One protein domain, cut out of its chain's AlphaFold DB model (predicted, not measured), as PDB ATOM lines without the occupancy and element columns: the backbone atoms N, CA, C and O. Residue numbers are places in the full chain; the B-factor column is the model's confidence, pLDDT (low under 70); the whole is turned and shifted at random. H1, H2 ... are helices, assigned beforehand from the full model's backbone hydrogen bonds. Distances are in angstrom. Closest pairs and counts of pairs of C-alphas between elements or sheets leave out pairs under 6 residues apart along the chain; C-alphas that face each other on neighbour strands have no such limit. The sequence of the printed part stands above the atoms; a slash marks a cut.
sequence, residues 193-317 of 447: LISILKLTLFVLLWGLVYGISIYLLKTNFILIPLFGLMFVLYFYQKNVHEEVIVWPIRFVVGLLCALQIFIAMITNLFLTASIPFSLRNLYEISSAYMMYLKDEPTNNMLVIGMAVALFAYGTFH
ATOM      1  N   LEU A 193     -37.035  -2.666  -5.763       78.50
ATOM      2  CA  LEU A 193     -35.764  -2.088  -5.330       78.50
ATOM      3  C   LEU A 193     -35.482  -2.362  -3.847       78.50
ATOM      4  O   LEU A 193     -34.374  -2.759  -3.495       78.50
ATOM      5  N   ILE A 194     -36.490  -2.237  -2.976       78.62
ATOM      6  CA  ILE A 194     -36.352  -2.553  -1.544       78.62
ATOM      7  C   ILE A 194     -36.087  -4.050  -1.351       78.62
ATOM      8  O   ILE A 194     -35.274  -4.436  -0.508       78.62
ATOM      9  N   SER A 195     -36.753  -4.901  -2.131       84.31
ATOM     10  CA  SER A 195     -36.541  -6.350  -2.090       84.31
ATOM     11  C   SER A 195     -35.124  -6.731  -2.524       84.31
ATOM     12  O   SER A 195     -34.485  -7.532  -1.843       84.31
ATOM     13  N   ILE A 196     -34.601  -6.106  -3.586       87.50
ATOM     14  CA  ILE A 196     -33.210  -6.278  -4.026       87.50
ATOM     15  C   ILE A 196     -32.239  -5.788  -2.944       87.50
ATOM     16  O   ILE A 196     -31.307  -6.508  -2.611       87.50
ATOM     17  N   LEU A 197     -32.476  -4.627  -2.324       85.69
ATOM     18  CA  LEU A 197     -31.609  -4.102  -1.261       85.69
ATOM     19  C   LEU A 197     -31.506  -5.070  -0.068       85.69
ATOM     20  O   LEU A 197     -30.414  -5.343   0.431       85.69
ATOM     21  N   LYS A 198     -32.644  -5.629   0.371       86.62
ATOM     22  CA  LYS A 198     -32.682  -6.650   1.433       86.62
ATOM     23  C   LYS A 198     -31.915  -7.908   1.034       86.62
ATOM     24  O   LYS A 198     -31.229  -8.491   1.871       86.62
ATOM     25  N   LEU A 199     -32.029  -8.311  -0.229       92.94
ATOM     26  CA  LEU A 199     -31.318  -9.460  -0.775       92.94
ATOM     27  C   LEU A 199     -29.804  -9.229  -0.781       92.94
ATOM     28  O   LEU A 199     -29.059 -10.089  -0.323       92.94
ATOM     29  N   THR A 200     -29.359  -8.046  -1.210       93.50
ATOM     30  CA  THR A 200     -27.951  -7.636  -1.181       93.50
ATOM     31  C   THR A 200     -27.388  -7.668   0.236       93.50
ATOM     32  O   THR A 200     -26.310  -8.219   0.453       93.50
ATOM     33  N   LEU A 201     -28.126  -7.140   1.221       93.62
ATOM     34  CA  LEU A 201     -27.706  -7.182   2.624       93.62
ATOM     35  C   LEU A 201     -27.579  -8.624   3.136       93.62
ATOM     36  O   LEU A 201     -26.603  -8.955   3.804       93.62
ATOM     37  N   PHE A 202     -28.540  -9.490   2.804       93.81
ATOM     38  CA  PHE A 202     -28.488 -10.902   3.174       93.81
ATOM     39  C   PHE A 202     -27.265 -11.608   2.570       93.81
ATOM     40  O   PHE A 202     -26.543 -12.292   3.288       93.81
ATOM     41  N   VAL A 203     -27.006 -11.404   1.276       96.56
ATOM     42  CA  VAL A 203     -25.848 -11.971   0.563       96.56
ATOM     43  C   VAL A 203     -24.535 -11.515   1.182       96.56
ATOM     44  O   VAL A 203     -23.625 -12.326   1.342       96.56
ATOM     45  N   LEU A 204     -24.447 -10.242   1.575       95.31
ATOM     46  CA  LEU A 204     -23.276  -9.707   2.259       95.31
ATOM     47  C   LEU A 204     -23.043 -10.428   3.587       95.31
ATOM     48  O   LEU A 204     -21.955 -10.953   3.811       95.31
ATOM     49  N   LEU A 205     -24.070 -10.528   4.435       94.12
ATOM     50  CA  LEU A 205     -23.970 -11.217   5.724       94.12
ATOM     51  C   LEU A 205     -23.635 -12.706   5.562       94.12
ATOM     52  O   LEU A 205     -22.779 -13.223   6.275       94.12
ATOM     53  N   TRP A 206     -24.271 -13.393   4.612       95.38
ATOM     54  CA  TRP A 206     -24.024 -14.814   4.369       95.38
ATOM     55  C   TRP A 206     -22.620 -15.072   3.812       95.38
ATOM     56  O   TRP A 206     -21.948 -16.006   4.243       95.38
ATOM     57  N   GLY A 207     -22.138 -14.206   2.914       96.06
ATOM     58  CA  GLY A 207     -20.765 -14.244   2.411       96.06
ATOM     59  C   GLY A 207     -19.729 -14.054   3.522       96.06
ATOM     60  O   GLY A 207     -18.745 -14.788   3.562       96.06
ATOM     61  N   LEU A 208     -19.972 -13.139   4.471       95.88
ATOM     62  CA  LEU A 208     -19.111 -12.965   5.649       95.88
ATOM     63  C   LEU A 208     -19.070 -14.234   6.513       95.88
ATOM     64  O   LEU A 208     -17.988 -14.705   6.861       95.88
ATOM     65  N   VAL A 209     -20.236 -14.817   6.827       92.94
ATOM     66  CA  VAL A 209     -20.339 -16.077   7.591       92.94
ATOM     67  C   VAL A 209     -19.571 -17.196   6.894       92.94
ATOM     68  O   VAL A 209     -18.818 -17.932   7.533       92.94
ATOM     69  N   TYR A 210     -19.717 -17.299   5.574       96.19
ATOM     70  CA  TYR A 210     -19.009 -18.295   4.791       96.19
ATOM     71  C   TYR A 210     -17.489 -18.075   4.828       96.19
ATOM     72  O   TYR A 210     -16.749 -19.015   5.109       96.19
ATOM     73  N   GLY A 211     -17.011 -16.842   4.659       95.88
ATOM     74  CA  GLY A 211     -15.583 -16.526   4.750       95.88
ATOM     75  C   GLY A 211     -14.974 -16.829   6.121       95.88
ATOM     76  O   GLY A 211     -13.907 -17.435   6.200       95.88
ATOM     77  N   ILE A 212     -15.686 -16.497   7.204       92.31
ATOM     78  CA  ILE A 212     -15.292 -16.859   8.576       92.31
ATOM     79  C   ILE A 212     -15.211 -18.383   8.730       92.31
ATOM     80  O   ILE A 212     -14.278 -18.892   9.352       92.31
ATOM     81  N   SER A 213     -16.153 -19.128   8.144       93.69
ATOM     82  CA  SER A 213     -16.140 -20.594   8.215       93.69
ATOM     83  C   SER A 213     -14.928 -21.210   7.507       93.69
ATOM     84  O   SER A 213     -14.331 -22.141   8.046       93.69
ATOM     85  N   ILE A 214     -14.519 -20.659   6.355       94.69
ATOM     86  CA  ILE A 214     -13.322 -21.105   5.626       94.69
ATOM     87  C   ILE A 214     -12.082 -20.898   6.499       94.69
ATOM     88  O   ILE A 214     -11.275 -21.816   6.636       94.69
ATOM     89  N   TYR A 215     -11.967 -19.730   7.134       95.38
ATOM     90  CA  TYR A 215     -10.854 -19.401   8.025       95.38
ATOM     91  C   TYR A 215     -10.771 -20.352   9.231       95.38
ATOM     92  O   TYR A 215      -9.715 -20.926   9.500       95.38
ATOM     93  N   LEU A 216     -11.887 -20.562   9.940       91.69
ATOM     94  CA  LEU A 216     -11.914 -21.384  11.156       91.69
ATOM     95  C   LEU A 216     -11.700 -22.876  10.870       91.69
ATOM     96  O   LEU A 216     -11.003 -23.554  11.623       91.69
ATOM     97  N   LEU A 217     -12.301 -23.395   9.797       91.00
ATOM     98  CA  LEU A 217     -12.301 -24.829   9.488       91.00
ATOM     99  C   LEU A 217     -11.193 -25.236   8.508       91.00
ATOM    100  O   LEU A 217     -11.020 -26.427   8.241       91.00
ATOM    101  N   LYS A 218     -10.471 -24.261   7.935       91.44
ATOM    102  CA  LYS A 218      -9.425 -24.439   6.910       91.44
ATOM    103  C   LYS A 218      -9.868 -25.276   5.703       91.44
ATOM    104  O   LYS A 218      -9.041 -25.832   4.988       91.44
ATOM    105  N   THR A 219     -11.177 -25.379   5.486       88.94
ATOM    106  CA  THR A 219     -11.797 -26.230   4.468       88.94
ATOM    107  C   THR A 219     -12.915 -25.454   3.789       88.94
ATOM    108  O   THR A 219     -13.704 -24.769   4.440       88.94
ATOM    109  N   ASN A 220     -12.996 -25.573   2.466       89.19
ATOM    110  CA  ASN A 220     -14.027 -24.937   1.660       89.19
ATOM    111  C   ASN A 220     -15.281 -25.835   1.595       89.19
ATOM    112  O   ASN A 220     -15.358 -26.768   0.794       89.19
ATOM    113  N   PHE A 221     -16.257 -25.582   2.472       88.69
ATOM    114  CA  PHE A 221     -17.515 -26.333   2.507       88.69
ATOM    115  C   PHE A 221     -18.506 -25.835   1.448       88.69
ATOM    116  O   PHE A 221     -19.286 -24.915   1.692       88.69
ATOM    117  N   ILE A 222     -18.551 -26.531   0.307       87.31
ATOM    118  CA  ILE A 222     -19.431 -26.240  -0.846       87.31
ATOM    119  C   ILE A 222     -20.927 -26.190  -0.469       87.31
ATOM    120  O   ILE A 222     -21.719 -25.505  -1.116       87.31
ATOM    121  N   LEU A 223     -21.341 -26.865   0.607       85.44
ATOM    122  CA  LEU A 223     -22.728 -26.839   1.086       85.44
ATOM    123  C   LEU A 223     -23.187 -25.444   1.548       85.44
ATOM    124  O   LEU A 223     -24.356 -25.107   1.383       85.44
ATOM    125  N   ILE A 224     -22.297 -24.612   2.096       88.56
ATOM    126  CA  ILE A 224     -22.653 -23.287   2.635       88.56
ATOM    127  C   ILE A 224     -23.177 -22.328   1.547       88.56
ATOM    128  O   ILE A 224     -24.258 -21.757   1.738       88.56
ATOM    129  N   PRO A 225     -22.497 -22.139   0.399       92.44
ATOM    130  CA  PRO A 225     -23.022 -21.292  -0.670       92.44
ATOM    131  C   PRO A 225     -24.264 -21.886  -1.354       92.44
ATOM    132  O   PRO A 225     -25.104 -21.124  -1.837       92.44
ATOM    133  N   LEU A 226     -24.446 -23.216  -1.342       89.62
ATOM    134  CA  LEU A 226     -25.690 -23.857  -1.796       89.62
ATOM    135  C   LEU A 226     -26.878 -23.512  -0.887       89.62
ATOM    136  O   LEU A 226     -27.946 -23.149  -1.382       89.62
ATOM    137  N   PHE A 227     -26.699 -23.542   0.437       86.06
ATOM    138  CA  PHE A 227     -27.725 -23.050   1.363       86.06
ATOM    139  C   PHE A 227     -27.986 -21.554   1.172       86.06
ATOM    140  O   PHE A 227     -29.144 -21.133   1.137       86.06
ATOM    141  N   GLY A 228     -26.932 -20.758   0.972       89.81
ATOM    142  CA  GLY A 228     -27.047 -19.332   0.665       89.81
ATOM    143  C   GLY A 228     -27.902 -19.072  -0.572       89.81
ATOM    144  O   GLY A 228     -28.839 -18.279  -0.515       89.81
ATOM    145  N   LEU A 229     -27.666 -19.817  -1.656       93.31
ATOM    146  CA  LEU A 229     -28.485 -19.787  -2.871       93.31
ATOM    147  C   LEU A 229     -29.962 -20.080  -2.579       93.31
ATOM    148  O   LEU A 229     -30.832 -19.327  -3.021       93.31
ATOM    149  N   MET A 230     -30.261 -21.139  -1.819       88.06
ATOM    150  CA  MET A 230     -31.642 -21.472  -1.450       88.06
ATOM    151  C   MET A 230     -32.316 -20.329  -0.683       88.06
ATOM    152  O   MET A 230     -33.467 -19.994  -0.967       88.06
ATOM    153  N   PHE A 231     -31.606 -19.693   0.254       86.19
ATOM    154  CA  PHE A 231     -32.137 -18.558   1.005       86.19
ATOM    155  C   PHE A 231     -32.332 -17.315   0.141       86.19
ATOM    156  O   PHE A 231     -33.380 -16.681   0.250       86.19
ATOM    157  N   VAL A 232     -31.376 -16.979  -0.732       90.88
ATOM    158  CA  VAL A 232     -31.497 -15.861  -1.680       90.88
ATOM    159  C   VAL A 232     -32.742 -16.054  -2.544       90.88
ATOM    160  O   VAL A 232     -33.590 -15.167  -2.624       90.88
ATOM    161  N   LEU A 233     -32.924 -17.245  -3.111       89.19
ATOM    162  CA  LEU A 233     -34.096 -17.558  -3.926       89.19
ATOM    163  C   LEU A 233     -35.398 -17.520  -3.126       89.19
ATOM    164  O   LEU A 233     -36.387 -16.959  -3.596       89.19
ATOM    165  N   TYR A 234     -35.407 -18.060  -1.908       84.38
ATOM    166  CA  TYR A 234     -36.567 -17.997  -1.026       84.38
ATOM    167  C   TYR A 234     -36.942 -16.548  -0.677       84.38
ATOM    168  O   TYR A 234     -38.106 -16.161  -0.795       84.38
ATOM    169  N   PHE A 235     -35.967 -15.718  -0.292       84.31
ATOM    170  CA  PHE A 235     -36.191 -14.302   0.004       84.31
ATOM    171  C   PHE A 235     -36.669 -13.543  -1.228       84.31
ATOM    172  O   PHE A 235     -37.609 -12.754  -1.118       84.31
ATOM    173  N   TYR A 236     -36.075 -13.804  -2.391       88.19
ATOM    174  CA  TYR A 236     -36.510 -13.222  -3.650       88.19
ATOM    175  C   TYR A 236     -37.975 -13.563  -3.936       88.19
ATOM    176  O   TYR A 236     -38.809 -12.669  -4.029       88.19
ATOM    177  N   GLN A 237     -38.327 -14.850  -3.951       82.38
ATOM    178  CA  GLN A 237     -39.686 -15.322  -4.243       82.38
ATOM    179  C   GLN A 237     -40.742 -14.864  -3.231       82.38
ATOM    180  O   GLN A 237     -41.934 -14.814  -3.555       82.38
ATOM    181  N   LYS A 238     -40.325 -14.597  -1.991       80.06
ATOM    182  CA  LYS A 238     -41.195 -14.109  -0.921       80.06
ATOM    183  C   LYS A 238     -41.457 -12.609  -1.017       80.06
ATOM    184  O   LYS A 238     -42.541 -12.171  -0.650       80.06
ATOM    185  N   ASN A 239     -40.473 -11.827  -1.462       79.50
ATOM    186  CA  ASN A 239     -40.549 -10.363  -1.474       79.50
ATOM    187  C   ASN A 239     -40.763  -9.768  -2.875       79.50
ATOM    188  O   ASN A 239     -41.023  -8.574  -2.986       79.50
ATOM    189  N   VAL A 240     -40.643 -10.567  -3.934       80.62
ATOM    190  CA  VAL A 240     -40.880 -10.165  -5.321       80.62
ATOM    191  C   VAL A 240     -41.930 -11.101  -5.908       80.62
ATOM    192  O   VAL A 240     -41.729 -12.313  -5.985       80.62
ATOM    193  N   HIS A 241     -43.085 -10.544  -6.261       71.44
ATOM    194  CA  HIS A 241     -44.095 -11.248  -7.045       71.44
ATOM    195  C   HIS A 241     -43.772 -11.015  -8.517       71.44
ATOM    196  O   HIS A 241     -43.963  -9.922  -9.035       71.44
ATOM    197  N   GLU A 242     -43.195 -12.024  -9.162       66.69
ATOM    198  CA  GLU A 242     -43.000 -12.007 -10.607       66.69
ATOM    199  C   GLU A 242     -44.227 -12.604 -11.286       66.69
ATOM    200  O   GLU A 242     -44.424 -13.817 -11.238       66.69
ATOM    201  N   GLU A 243     -45.031 -11.750 -11.911       62.56
ATOM    202  CA  GLU A 243     -46.057 -12.176 -12.870       62.56
ATOM    203  C   GLU A 243     -45.427 -12.423 -14.250       62.56
ATOM    204  O   GLU A 243     -45.703 -13.424 -14.899       62.56
ATOM    205  N   VAL A 244     -44.495 -11.549 -14.652       67.75
ATOM    206  CA  VAL A 244     -43.723 -11.651 -15.898       67.75
ATOM    207  C   VAL A 244     -42.238 -11.756 -15.563       67.75
ATOM    208  O   VAL A 244     -41.747 -11.106 -14.636       67.75
ATOM    209  N   ILE A 245     -41.503 -12.570 -16.323       74.19
ATOM    210  CA  ILE A 245     -40.054 -12.720 -16.157       74.19
ATOM    211  C   ILE A 245     -39.363 -11.404 -16.533       74.19
ATOM    212  O   ILE A 245     -39.355 -10.999 -17.694       74.19
ATOM    213  N   VAL A 246     -38.724 -10.762 -15.552       80.44
ATOM    214  CA  VAL A 246     -37.923  -9.549 -15.768       80.44
ATOM    215  C   VAL A 246     -36.444  -9.917 -15.790       80.44
ATOM    216  O   VAL A 246     -35.782  -9.965 -14.750       80.44
ATOM    217  N   TRP A 247     -35.918 -10.165 -16.991       82.69
ATOM    218  CA  TRP A 247     -34.536 -10.614 -17.208       82.69
ATOM    219  C   TRP A 247     -33.465  -9.782 -16.480       82.69
ATOM    220  O   TRP A 247     -32.605 -10.393 -15.848       82.69
ATOM    221  N   PRO A 248     -33.513  -8.432 -16.457       84.06
ATOM    222  CA  PRO A 248     -32.533  -7.643 -15.708       84.06
ATOM    223  C   PRO A 248     -32.524  -7.935 -14.203       84.06
ATOM    224  O   PRO A 248     -31.460  -8.041 -13.598       84.06
ATOM    225  N   ILE A 249     -33.695  -8.121 -13.585       87.06
ATOM    226  CA  ILE A 249     -33.786  -8.425 -12.149       87.06
ATOM    227  C   ILE A 249     -33.249  -9.834 -11.886       87.06
ATOM    228  O   ILE A 249     -32.472 -10.035 -10.957       87.06
ATOM    229  N   ARG A 250     -33.596 -10.801 -12.738       87.38
ATOM    230  CA  ARG A 250     -33.078 -12.175 -12.666       87.38
ATOM    231  C   ARG A 250     -31.567 -12.253 -12.831       87.38
ATOM    232  O   ARG A 250     -30.905 -13.003 -12.115       87.38
ATOM    233  N   PHE A 251     -31.018 -11.447 -13.728       90.00
ATOM    234  CA  PHE A 251     -29.581 -11.300 -13.887       90.00
ATOM    235  C   PHE A 251     -28.932 -10.781 -12.595       90.00
ATOM    236  O   PHE A 251     -27.962 -11.366 -12.121       90.00
ATOM    237  N   VAL A 252     -29.515  -9.753 -11.964       91.62
ATOM    238  CA  VAL A 252     -29.044  -9.225 -10.669       91.62
ATOM    239  C   VAL A 252     -29.138 -10.275  -9.558       91.62
ATOM    240  O   VAL A 252     -28.200 -10.411  -8.779       91.62
ATOM    241  N   VAL A 253     -30.221 -11.054  -9.489       93.88
ATOM    242  CA  VAL A 253     -30.352 -12.152  -8.512       93.88
ATOM    243  C   VAL A 253     -29.269 -13.209  -8.724       93.88
ATOM    244  O   VAL A 253     -28.635 -13.621  -7.757       93.88
ATOM    245  N   GLY A 254     -29.001 -13.605  -9.973       94.06
ATOM    246  CA  GLY A 254     -27.889 -14.502 -10.299       94.06
ATOM    247  C   GLY A 254     -26.538 -13.932  -9.874       94.06
ATOM    248  O   GLY A 254     -25.745 -14.627  -9.238       94.06
ATOM    249  N   LEU A 255     -26.289 -12.647 -10.152       94.62
ATOM    250  CA  LEU A 255     -25.065 -11.958  -9.736       94.62
ATOM    251  C   LEU A 255     -24.904 -12.000  -8.212       94.62
ATOM    252  O   LEU A 255     -23.836 -12.336  -7.712       94.62
ATOM    253  N   LEU A 256     -25.979 -11.720  -7.474       96.12
ATOM    254  CA  LEU A 256     -26.020 -11.783  -6.016       96.12
ATOM    255  C   LEU A 256     -25.749 -13.204  -5.486       96.12
ATOM    256  O   LEU A 256     -24.985 -13.363  -4.534       96.12
ATOM    257  N   CYS A 257     -26.293 -14.242  -6.129       96.00
ATOM    258  CA  CYS A 257     -25.993 -15.638  -5.797       96.00
ATOM    259  C   CYS A 257     -24.517 -16.002  -6.002       96.00
ATOM    260  O   CYS A 257     -23.983 -16.802  -5.238       96.00
ATOM    261  N   ALA A 258     -23.850 -15.445  -7.014       96.19
ATOM    262  CA  ALA A 258     -22.420 -15.655  -7.230       96.19
ATOM    263  C   ALA A 258     -21.560 -14.821  -6.267       96.19
ATOM    264  O   ALA A 258     -20.544 -15.299  -5.760       96.19
ATOM    265  N   LEU A 259     -21.992 -13.590  -5.970       96.50
ATOM    266  CA  LEU A 259     -21.243 -12.608  -5.187       96.50
ATOM    267  C   LEU A 259     -20.867 -13.116  -3.787       96.50
ATOM    268  O   LEU A 259     -19.780 -12.803  -3.304       96.50
ATOM    269  N   GLN A 260     -21.703 -13.954  -3.164       96.19
ATOM    270  CA  GLN A 260     -21.411 -14.539  -1.846       96.19
ATOM    271  C   GLN A 260     -20.073 -15.303  -1.802       96.19
ATOM    272  O   GLN A 260     -19.414 -15.305  -0.765       96.19
ATOM    273  N   ILE A 261     -19.643 -15.918  -2.914       96.31
ATOM    274  CA  ILE A 261     -18.359 -16.632  -2.995       96.31
ATOM    275  C   ILE A 261     -17.203 -15.637  -2.937       96.31
ATOM    276  O   ILE A 261     -16.265 -15.825  -2.169       96.31
ATOM    277  N   PHE A 262     -17.278 -14.559  -3.718       95.81
ATOM    278  CA  PHE A 262     -16.235 -13.534  -3.741       95.81
ATOM    279  C   PHE A 262     -16.118 -12.834  -2.386       95.81
ATOM    280  O   PHE A 262     -15.013 -12.669  -1.878       95.81
ATOM    281  N   ILE A 263     -17.254 -12.507  -1.759       97.25
ATOM    282  CA  ILE A 263     -17.286 -11.933  -0.407       97.25
ATOM    283  C   ILE A 263     -16.614 -12.881   0.589       97.25
ATOM    284  O   ILE A 263     -15.790 -12.436   1.388       97.25
ATOM    285  N   ALA A 264     -16.909 -14.180   0.527       97.38
ATOM    286  CA  ALA A 264     -16.302 -15.164   1.415       97.38
ATOM    287  C   ALA A 264     -14.783 -15.270   1.233       97.38
ATOM    288  O   ALA A 264     -14.053 -15.289   2.222       97.38
ATOM    289  N   MET A 265     -14.299 -15.271  -0.010       96.50
ATOM    290  CA  MET A 265     -12.865 -15.340  -0.306       96.50
ATOM    291  C   MET A 265     -12.125 -14.089   0.170       96.50
ATOM    292  O   MET A 265     -11.103 -14.206   0.844       96.50
ATOM    293  N   ILE A 266     -12.678 -12.899  -0.083       96.69
ATOM    294  CA  ILE A 266     -12.122 -11.633   0.417       96.69
ATOM    295  C   ILE A 266     -12.098 -11.633   1.950       96.69
ATOM    296  O   ILE A 266     -11.078 -11.314   2.555       96.69
ATOM    297  N   THR A 267     -13.190 -12.051   2.592       97.06
ATOM    298  CA  THR A 267     -13.277 -12.136   4.059       97.06
ATOM    299  C   THR A 267     -12.226 -13.088   4.625       97.06
ATOM    300  O   THR A 267     -11.536 -12.749   5.584       97.06
ATOM    301  N   ASN A 268     -12.054 -14.258   4.007       96.31
ATOM    302  CA  ASN A 268     -11.032 -15.221   4.402       96.31
ATOM    303  C   ASN A 268      -9.611 -14.640   4.276       96.31
ATOM    304  O   ASN A 268      -8.789 -14.862   5.164       96.31
ATOM    305  N   LEU A 269      -9.324 -13.863   3.224       96.25
ATOM    306  CA  LEU A 269      -8.034 -13.181   3.057       96.25
ATOM    307  C   LEU A 269      -7.783 -12.155   4.169       96.25
ATOM    308  O   LEU A 269      -6.706 -12.158   4.760       96.25
ATOM    309  N   PHE A 270      -8.784 -11.334   4.503       96.38
ATOM    310  CA  PHE A 270      -8.699 -10.378   5.612       96.38
ATOM    311  C   PHE A 270      -8.353 -11.059   6.938       96.38
ATOM    312  O   PHE A 270      -7.463 -10.598   7.653       96.38
ATOM    313  N   LEU A 271      -9.036 -12.163   7.249       95.06
ATOM    314  CA  LEU A 271      -8.837 -12.905   8.493       95.06
ATOM    315  C   LEU A 271      -7.484 -13.620   8.523       95.06
ATOM    316  O   LEU A 271      -6.765 -13.541   9.515       95.06
ATOM    317  N   THR A 272      -7.109 -14.277   7.425       95.19
ATOM    318  CA  THR A 272      -5.853 -15.037   7.335       95.19
ATOM    319  C   THR A 272      -4.636 -14.120   7.413       95.19
ATOM    320  O   THR A 272      -3.686 -14.421   8.129       95.19
ATOM    321  N   ALA A 273      -4.675 -12.979   6.722       94.44
ATOM    322  CA  ALA A 273      -3.587 -12.004   6.724       94.44
ATOM    323  C   ALA A 273      -3.656 -11.014   7.903       94.44
ATOM    324  O   ALA A 273      -2.771 -10.172   8.038       94.44
ATOM    325  N   SER A 274      -4.683 -11.106   8.761       95.38
ATOM    326  CA  SER A 274      -4.895 -10.215   9.916       95.38
ATOM    327  C   SER A 274      -4.893  -8.725   9.542       95.38
ATOM    328  O   SER A 274      -4.370  -7.878  10.265       95.38
ATOM    329  N   ILE A 275      -5.470  -8.398   8.384       93.75
ATOM    330  CA  ILE A 275      -5.490  -7.033   7.851       93.75
ATOM    331  C   ILE A 275      -6.609  -6.245   8.548       93.75
ATOM    332  O   ILE A 275      -7.745  -6.720   8.601       93.75
ATOM    333  N   PRO A 276      -6.350  -5.027   9.062       93.25
ATOM    334  CA  PRO A 276      -7.397  -4.213   9.667       93.25
ATOM    335  C   PRO A 276      -8.445  -3.813   8.625       93.25
ATOM    336  O   PRO A 276      -8.120  -3.422   7.497       93.25
ATOM    337  N   PHE A 277      -9.720  -3.879   9.010       90.31
ATOM    338  CA  PHE A 277     -10.817  -3.518   8.122       90.31
ATOM    339  C   PHE A 277     -10.837  -2.003   7.870       90.31
ATOM    340  O   PHE A 277     -11.048  -1.206   8.781       90.31
ATOM    341  N   SER A 278     -10.629  -1.604   6.615       94.19
ATOM    342  CA  SER A 278     -10.799  -0.232   6.133       94.19
ATOM    343  C   SER A 278     -11.309  -0.261   4.692       94.19
ATOM    344  O   SER A 278     -11.046  -1.218   3.962       94.19
ATOM    345  N   LEU A 279     -12.026   0.782   4.251       90.75
ATOM    346  CA  LEU A 279     -12.540   0.857   2.873       90.75
ATOM    347  C   LEU A 279     -11.418   0.787   1.829       90.75
ATOM    348  O   LEU A 279     -11.587   0.173   0.777       90.75
ATOM    349  N   ARG A 280     -10.257   1.371   2.145       95.19
ATOM    350  CA  ARG A 280      -9.065   1.317   1.299       95.19
ATOM    351  C   ARG A 280      -8.541  -0.112   1.162       95.19
ATOM    352  O   ARG A 280      -8.406  -0.590   0.041       95.19
ATOM    353  N   ASN A 281      -8.329  -0.807   2.281       93.81
ATOM    354  CA  ASN A 281      -7.861  -2.197   2.265       93.81
ATOM    355  C   ASN A 281      -8.869  -3.112   1.564       93.81
ATOM    356  O   ASN A 281      -8.477  -4.020   0.838       93.81
ATOM    357  N   LEU A 282     -10.171  -2.860   1.742       93.06
ATOM    358  CA  LEU A 282     -11.220  -3.627   1.077       93.06
ATOM    359  C   LEU A 282     -11.117  -3.486  -0.439       93.06
ATOM    360  O   LEU A 282     -11.156  -4.494  -1.141       93.06
ATOM    361  N   TYR A 283     -10.950  -2.262  -0.939       95.00
ATOM    362  CA  TYR A 283     -10.759  -2.008  -2.364       95.00
ATOM    363  C   TYR A 283      -9.470  -2.650  -2.899       95.00
ATOM    364  O   TYR A 283      -9.523  -3.365  -3.898       95.00
ATOM    365  N   GLU A 284      -8.337  -2.446  -2.223       96.12
ATOM    366  CA  GLU A 284      -7.032  -2.976  -2.641       96.12
ATOM    367  C   GLU A 284      -7.037  -4.512  -2.702       96.12
ATOM    368  O   GLU A 284      -6.673  -5.083  -3.729       96.12
ATOM    369  N   ILE A 285      -7.536  -5.186  -1.659       96.19
ATOM    370  CA  ILE A 285      -7.623  -6.656  -1.610       96.19
ATOM    371  C   ILE A 285      -8.614  -7.187  -2.641       96.19
ATOM    372  O   ILE A 285      -8.320  -8.168  -3.318       96.19
ATOM    373  N   SER A 286      -9.780  -6.551  -2.786       94.31
ATOM    374  CA  SER A 286     -10.773  -6.983  -3.776       94.31
ATOM    375  C   SER A 286     -10.214  -6.868  -5.193       94.31
ATOM    376  O   SER A 286     -10.348  -7.799  -5.980       94.31
ATOM    377  N   SER A 287      -9.548  -5.754  -5.507       95.75
ATOM    378  CA  SER A 287      -8.903  -5.534  -6.803       95.75
ATOM    379  C   SER A 287      -7.800  -6.562  -7.063       95.75
ATOM    380  O   SER A 287      -7.809  -7.224  -8.101       95.75
ATOM    381  N   ALA A 288      -6.906  -6.772  -6.091       95.94
ATOM    382  CA  ALA A 288      -5.832  -7.757  -6.189       95.94
ATOM    383  C   ALA A 288      -6.374  -9.182  -6.382       95.94
ATOM    384  O   ALA A 288      -5.867  -9.927  -7.215       95.94
ATOM    385  N   TYR A 289      -7.446  -9.548  -5.673       94.88
ATOM    386  CA  TYR A 289      -8.089 -10.850  -5.832       94.88
ATOM    387  C   TYR A 289      -8.723 -11.023  -7.220       94.88
ATOM    388  O   TYR A 289      -8.611 -12.087  -7.825       94.88
ATOM    389  N   MET A 290      -9.345  -9.977  -7.771       93.25
ATOM    390  CA  MET A 290      -9.880 -10.025  -9.136       93.25
ATOM    391  C   MET A 290      -8.773 -10.134 -10.193       93.25
ATOM    392  O   MET A 290      -8.955 -10.850 -11.178       93.25
ATOM    393  N   MET A 291      -7.627  -9.474  -9.991       94.38
ATOM    394  CA  MET A 291      -6.445  -9.658 -10.845       94.38
ATOM    395  C   MET A 291      -5.915 -11.091 -10.741       94.38
ATOM    396  O   MET A 291      -5.727 -11.739 -11.762       94.38
ATOM    397  N   TYR A 292      -5.807 -11.634  -9.527       93.31
ATOM    398  CA  TYR A 292      -5.386 -13.017  -9.295       93.31
ATOM    399  C   TYR A 292      -6.276 -14.043 -10.017       93.31
ATOM    400  O   TYR A 292      -5.776 -14.952 -10.675       93.31
ATOM    401  N   LEU A 293      -7.601 -13.873  -9.966       90.38
ATOM    402  CA  LEU A 293      -8.542 -14.737 -10.690       90.38
ATOM    403  C   LEU A 293      -8.364 -14.682 -12.211       90.38
ATOM    404  O   LEU A 293      -8.616 -15.675 -12.894       90.38
ATOM    405  N   LYS A 294      -7.979 -13.518 -12.738       90.00
ATOM    406  CA  LYS A 294      -7.734 -13.309 -14.166       90.00
ATOM    407  C   LYS A 294      -6.401 -13.917 -14.599       90.00
ATOM    408  O   LYS A 294      -6.347 -14.521 -15.667       90.00
ATOM    409  N   ASP A 295      -5.359 -13.737 -13.795       93.25
ATOM    410  CA  ASP A 295      -3.996 -14.146 -14.128       93.25
ATOM    411  C   ASP A 295      -3.793 -15.658 -13.920       93.25
ATOM    412  O   ASP A 295      -3.095 -16.302 -14.702       93.25
ATOM    413  N   GLU A 296      -4.478 -16.258 -12.935       93.19
ATOM    414  CA  GLU A 296      -4.414 -17.693 -12.626       93.19
ATOM    415  C   GLU A 296      -5.803 -18.375 -12.595       93.19
ATOM    416  O   GLU A 296      -6.242 -18.897 -11.559       93.19
ATOM    417  N   PRO A 297      -6.531 -18.439 -13.724       84.81
ATOM    418  CA  PRO A 297      -7.891 -18.981 -13.750       84.81
ATOM    419  C   PRO A 297      -7.935 -20.490 -13.474       84.81
ATOM    420  O   PRO A 297      -8.903 -20.986 -12.896       84.81
ATOM    421  N   THR A 298      -6.885 -21.235 -13.839       88.38
ATOM    422  CA  THR A 298      -6.793 -22.689 -13.623       88.38
ATOM    423  C   THR A 298      -6.719 -23.046 -12.143       88.38
ATOM    424  O   THR A 298      -7.396 -23.973 -11.703       88.38
ATOM    425  N   ASN A 299      -5.976 -22.264 -11.355       85.25
ATOM    426  CA  ASN A 299      -5.843 -22.468  -9.910       85.25
ATOM    427  C   ASN A 299      -7.151 -22.156  -9.166       85.25
ATOM    428  O   ASN A 299      -7.396 -22.664  -8.075       85.25
ATOM    429  N   ASN A 300      -8.034 -21.378  -9.796       87.25
ATOM    430  CA  ASN A 300      -9.307 -20.942  -9.237       87.25
ATOM    431  C   ASN A 300     -10.523 -21.573  -9.929       87.25
ATOM    432  O   ASN A 300     -11.656 -21.133  -9.716       87.25
ATOM    433  N   MET A 301     -10.322 -22.626 -10.729       85.94
ATOM    434  CA  MET A 301     -11.372 -23.201 -11.574       85.94
ATOM    435  C   MET A 301     -12.591 -23.672 -10.769       85.94
ATOM    436  O   MET A 301     -13.722 -23.491 -11.210       85.94
ATOM    437  N   LEU A 302     -12.384 -24.214  -9.563       86.69
ATOM    438  CA  LEU A 302     -13.475 -24.634  -8.675       86.69
ATOM    439  C   LEU A 302     -14.305 -23.435  -8.197       86.69
ATOM    440  O   LEU A 302     -15.533 -23.474  -8.240       86.69
ATOM    441  N   VAL A 303     -13.645 -22.350  -7.781       88.56
ATOM    442  CA  VAL A 303     -14.300 -21.116  -7.319       88.56
ATOM    443  C   VAL A 303     -15.095 -20.478  -8.457       88.56
ATOM    444  O   VAL A 303     -16.268 -20.151  -8.278       88.56
ATOM    445  N   ILE A 304     -14.481 -20.363  -9.639       87.31
ATOM    446  CA  ILE A 304     -15.111 -19.813 -10.845       87.31
ATOM    447  C   ILE A 304     -16.290 -20.691 -11.276       87.31
ATOM    448  O   ILE A 304     -17.391 -20.184 -11.476       87.31
ATOM    449  N   GLY A 305     -16.095 -22.009 -11.364       87.81
ATOM    450  CA  GLY A 305     -17.137 -22.958 -11.753       87.81
ATOM    451  C   GLY A 305     -18.335 -22.927 -10.806       87.81
ATOM    452  O   GLY A 305     -19.480 -22.901 -11.255       87.81
ATOM    453  N   MET A 306     -18.088 -22.835  -9.498       92.88
ATOM    454  CA  MET A 306     -19.144 -22.696  -8.499       92.88
ATOM    455  C   MET A 306     -19.876 -21.353  -8.634       92.88
ATOM    456  O   MET A 306     -21.104 -21.333  -8.624       92.88
ATOM    457  N   ALA A 307     -19.164 -20.240  -8.830       91.69
ATOM    458  CA  ALA A 307     -19.784 -18.931  -9.052       91.69
ATOM    459  C   ALA A 307     -20.664 -18.909 -10.308       91.69
ATOM    460  O   ALA A 307     -21.789 -18.417 -10.251       91.69
ATOM    461  N   VAL A 308     -20.199 -19.506 -11.410       92.38
ATOM    462  CA  VAL A 308     -20.973 -19.646 -12.652       92.38
ATOM    463  C   VAL A 308     -22.206 -20.524 -12.439       92.38
ATOM    464  O   VAL A 308     -23.295 -20.156 -12.878       92.38
ATOM    465  N   ALA A 309     -22.076 -21.648 -11.729       92.06
ATOM    466  CA  ALA A 309     -23.202 -22.530 -11.433       92.06
ATOM    467  C   ALA A 309     -24.275 -21.832 -10.578       92.06
ATOM    468  O   ALA A 309     -25.462 -21.905 -10.900       92.06
ATOM    469  N   LEU A 310     -23.872 -21.108  -9.527       94.62
ATOM    470  CA  LEU A 310     -24.794 -20.343  -8.681       94.62
ATOM    471  C   LEU A 310     -25.432 -19.171  -9.432       94.62
ATOM    472  O   LEU A 310     -26.619 -18.908  -9.235       94.62
ATOM    473  N   PHE A 311     -24.672 -18.493 -10.297       93.88
ATOM    474  CA  PHE A 311     -25.186 -17.443 -11.173       93.88
ATOM    475  C   PHE A 311     -26.272 -17.992 -12.099       93.88
ATOM    476  O   PHE A 311     -27.403 -17.507 -12.073       93.88
ATOM    477  N   ALA A 312     -25.954 -19.046 -12.858       90.69
ATOM    478  CA  ALA A 312     -26.879 -19.663 -13.798       90.69
ATOM    479  C   ALA A 312     -28.146 -20.141 -13.078       90.69
ATOM    480  O   ALA A 312     -29.258 -19.823 -13.498       90.69
ATOM    481  N   TYR A 313     -27.997 -20.825 -11.943       91.06
ATOM    482  CA  TYR A 313     -29.149 -21.265 -11.163       91.06
ATOM    483  C   TYR A 313     -29.968 -20.074 -10.639       91.06
ATOM    484  O   TYR A 313     -31.189 -20.070 -10.759       91.06
ATOM    485  N   GLY A 314     -29.330 -19.027 -10.111       89.69
ATOM    486  CA  GLY A 314     -30.022 -17.827  -9.631       89.69
ATOM    487  C   GLY A 314     -30.801 -17.083 -10.724       89.69
ATOM    488  O   GLY A 314     -31.925 -16.635 -10.489       89.69
ATOM    489  N   THR A 315     -30.237 -16.995 -11.930       88.12
ATOM    490  CA  THR A 315     -30.863 -16.326 -13.078       88.12
ATOM    491  C   THR A 315     -32.014 -17.138 -13.668       88.12
ATOM    492  O   THR A 315     -33.065 -16.569 -13.960       88.12
ATOM    493  N   PHE A 316     -31.850 -18.455 -13.812       84.44
ATOM    494  CA  PHE A 316     -32.812 -19.310 -14.516       84.44
ATOM    495  C   PHE A 316     -33.815 -20.039 -13.606       84.44
ATOM    496  O   PHE A 316     -34.673 -20.756 -14.111       84.44
ATOM    497  N   HIS A 317     -33.764 -19.886 -12.279       76.00
ATOM    498  CA  HIS A 317     -34.671 -20.600 -11.370       76.00
ATOM    499  C   HIS A 317     -35.801 -19.714 -10.821       76.00
ATOM    500  O   HIS A 317     -35.560 -18.814 -10.018       76.00
TER     501      HIS A 317
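This is residues 193 to 317 of the 447 residues of an uncharacterized protein of Paenibacillus sp. CF384 (UniProt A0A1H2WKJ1). H1, H2, H3 and H5 form an up-and-down bundle, each running against the one before it, with H3 in the middle; H4 crosses one end. The 125 printed residues include five named helices, H1 to H5 in order, and no named strand: all helix. The whole is compact, radius of gyration of the C-alphas 14.9 A, spanning 46 by 29 by 26 A.

Start at H1, residues 193 to 217; it touches the hub H3, residues 247 to 272, closest at C-alphas 211 and 264, 3.7 A. H2, residues 223 to 239, forms a hairpin with H1. H4, residues 279 to 295, only just touches H3, with 3 pairs of C-alphas within 8 A, about perpendicular at 76 degrees. H5, residues 301 to 316, touches H3, closest at C-alphas 314 and 254, 4.0 A. Every O i to N i+4 pair is within hydrogen-bond range in H1, H2, H4 and H5; in H3, 19 of 22.

Find C-alpha 193 at (-35.764, -2.088, -5.330); H1 runs 35.9 A from there. H3 runs 38.0 A, with a kink of 29 degrees near residue 259. H5 ends at C-alpha 316, (-32.812, -19.310, -14.516).

The printed part has no cut and no long link. Residues 242 to 244 have pLDDT under 70.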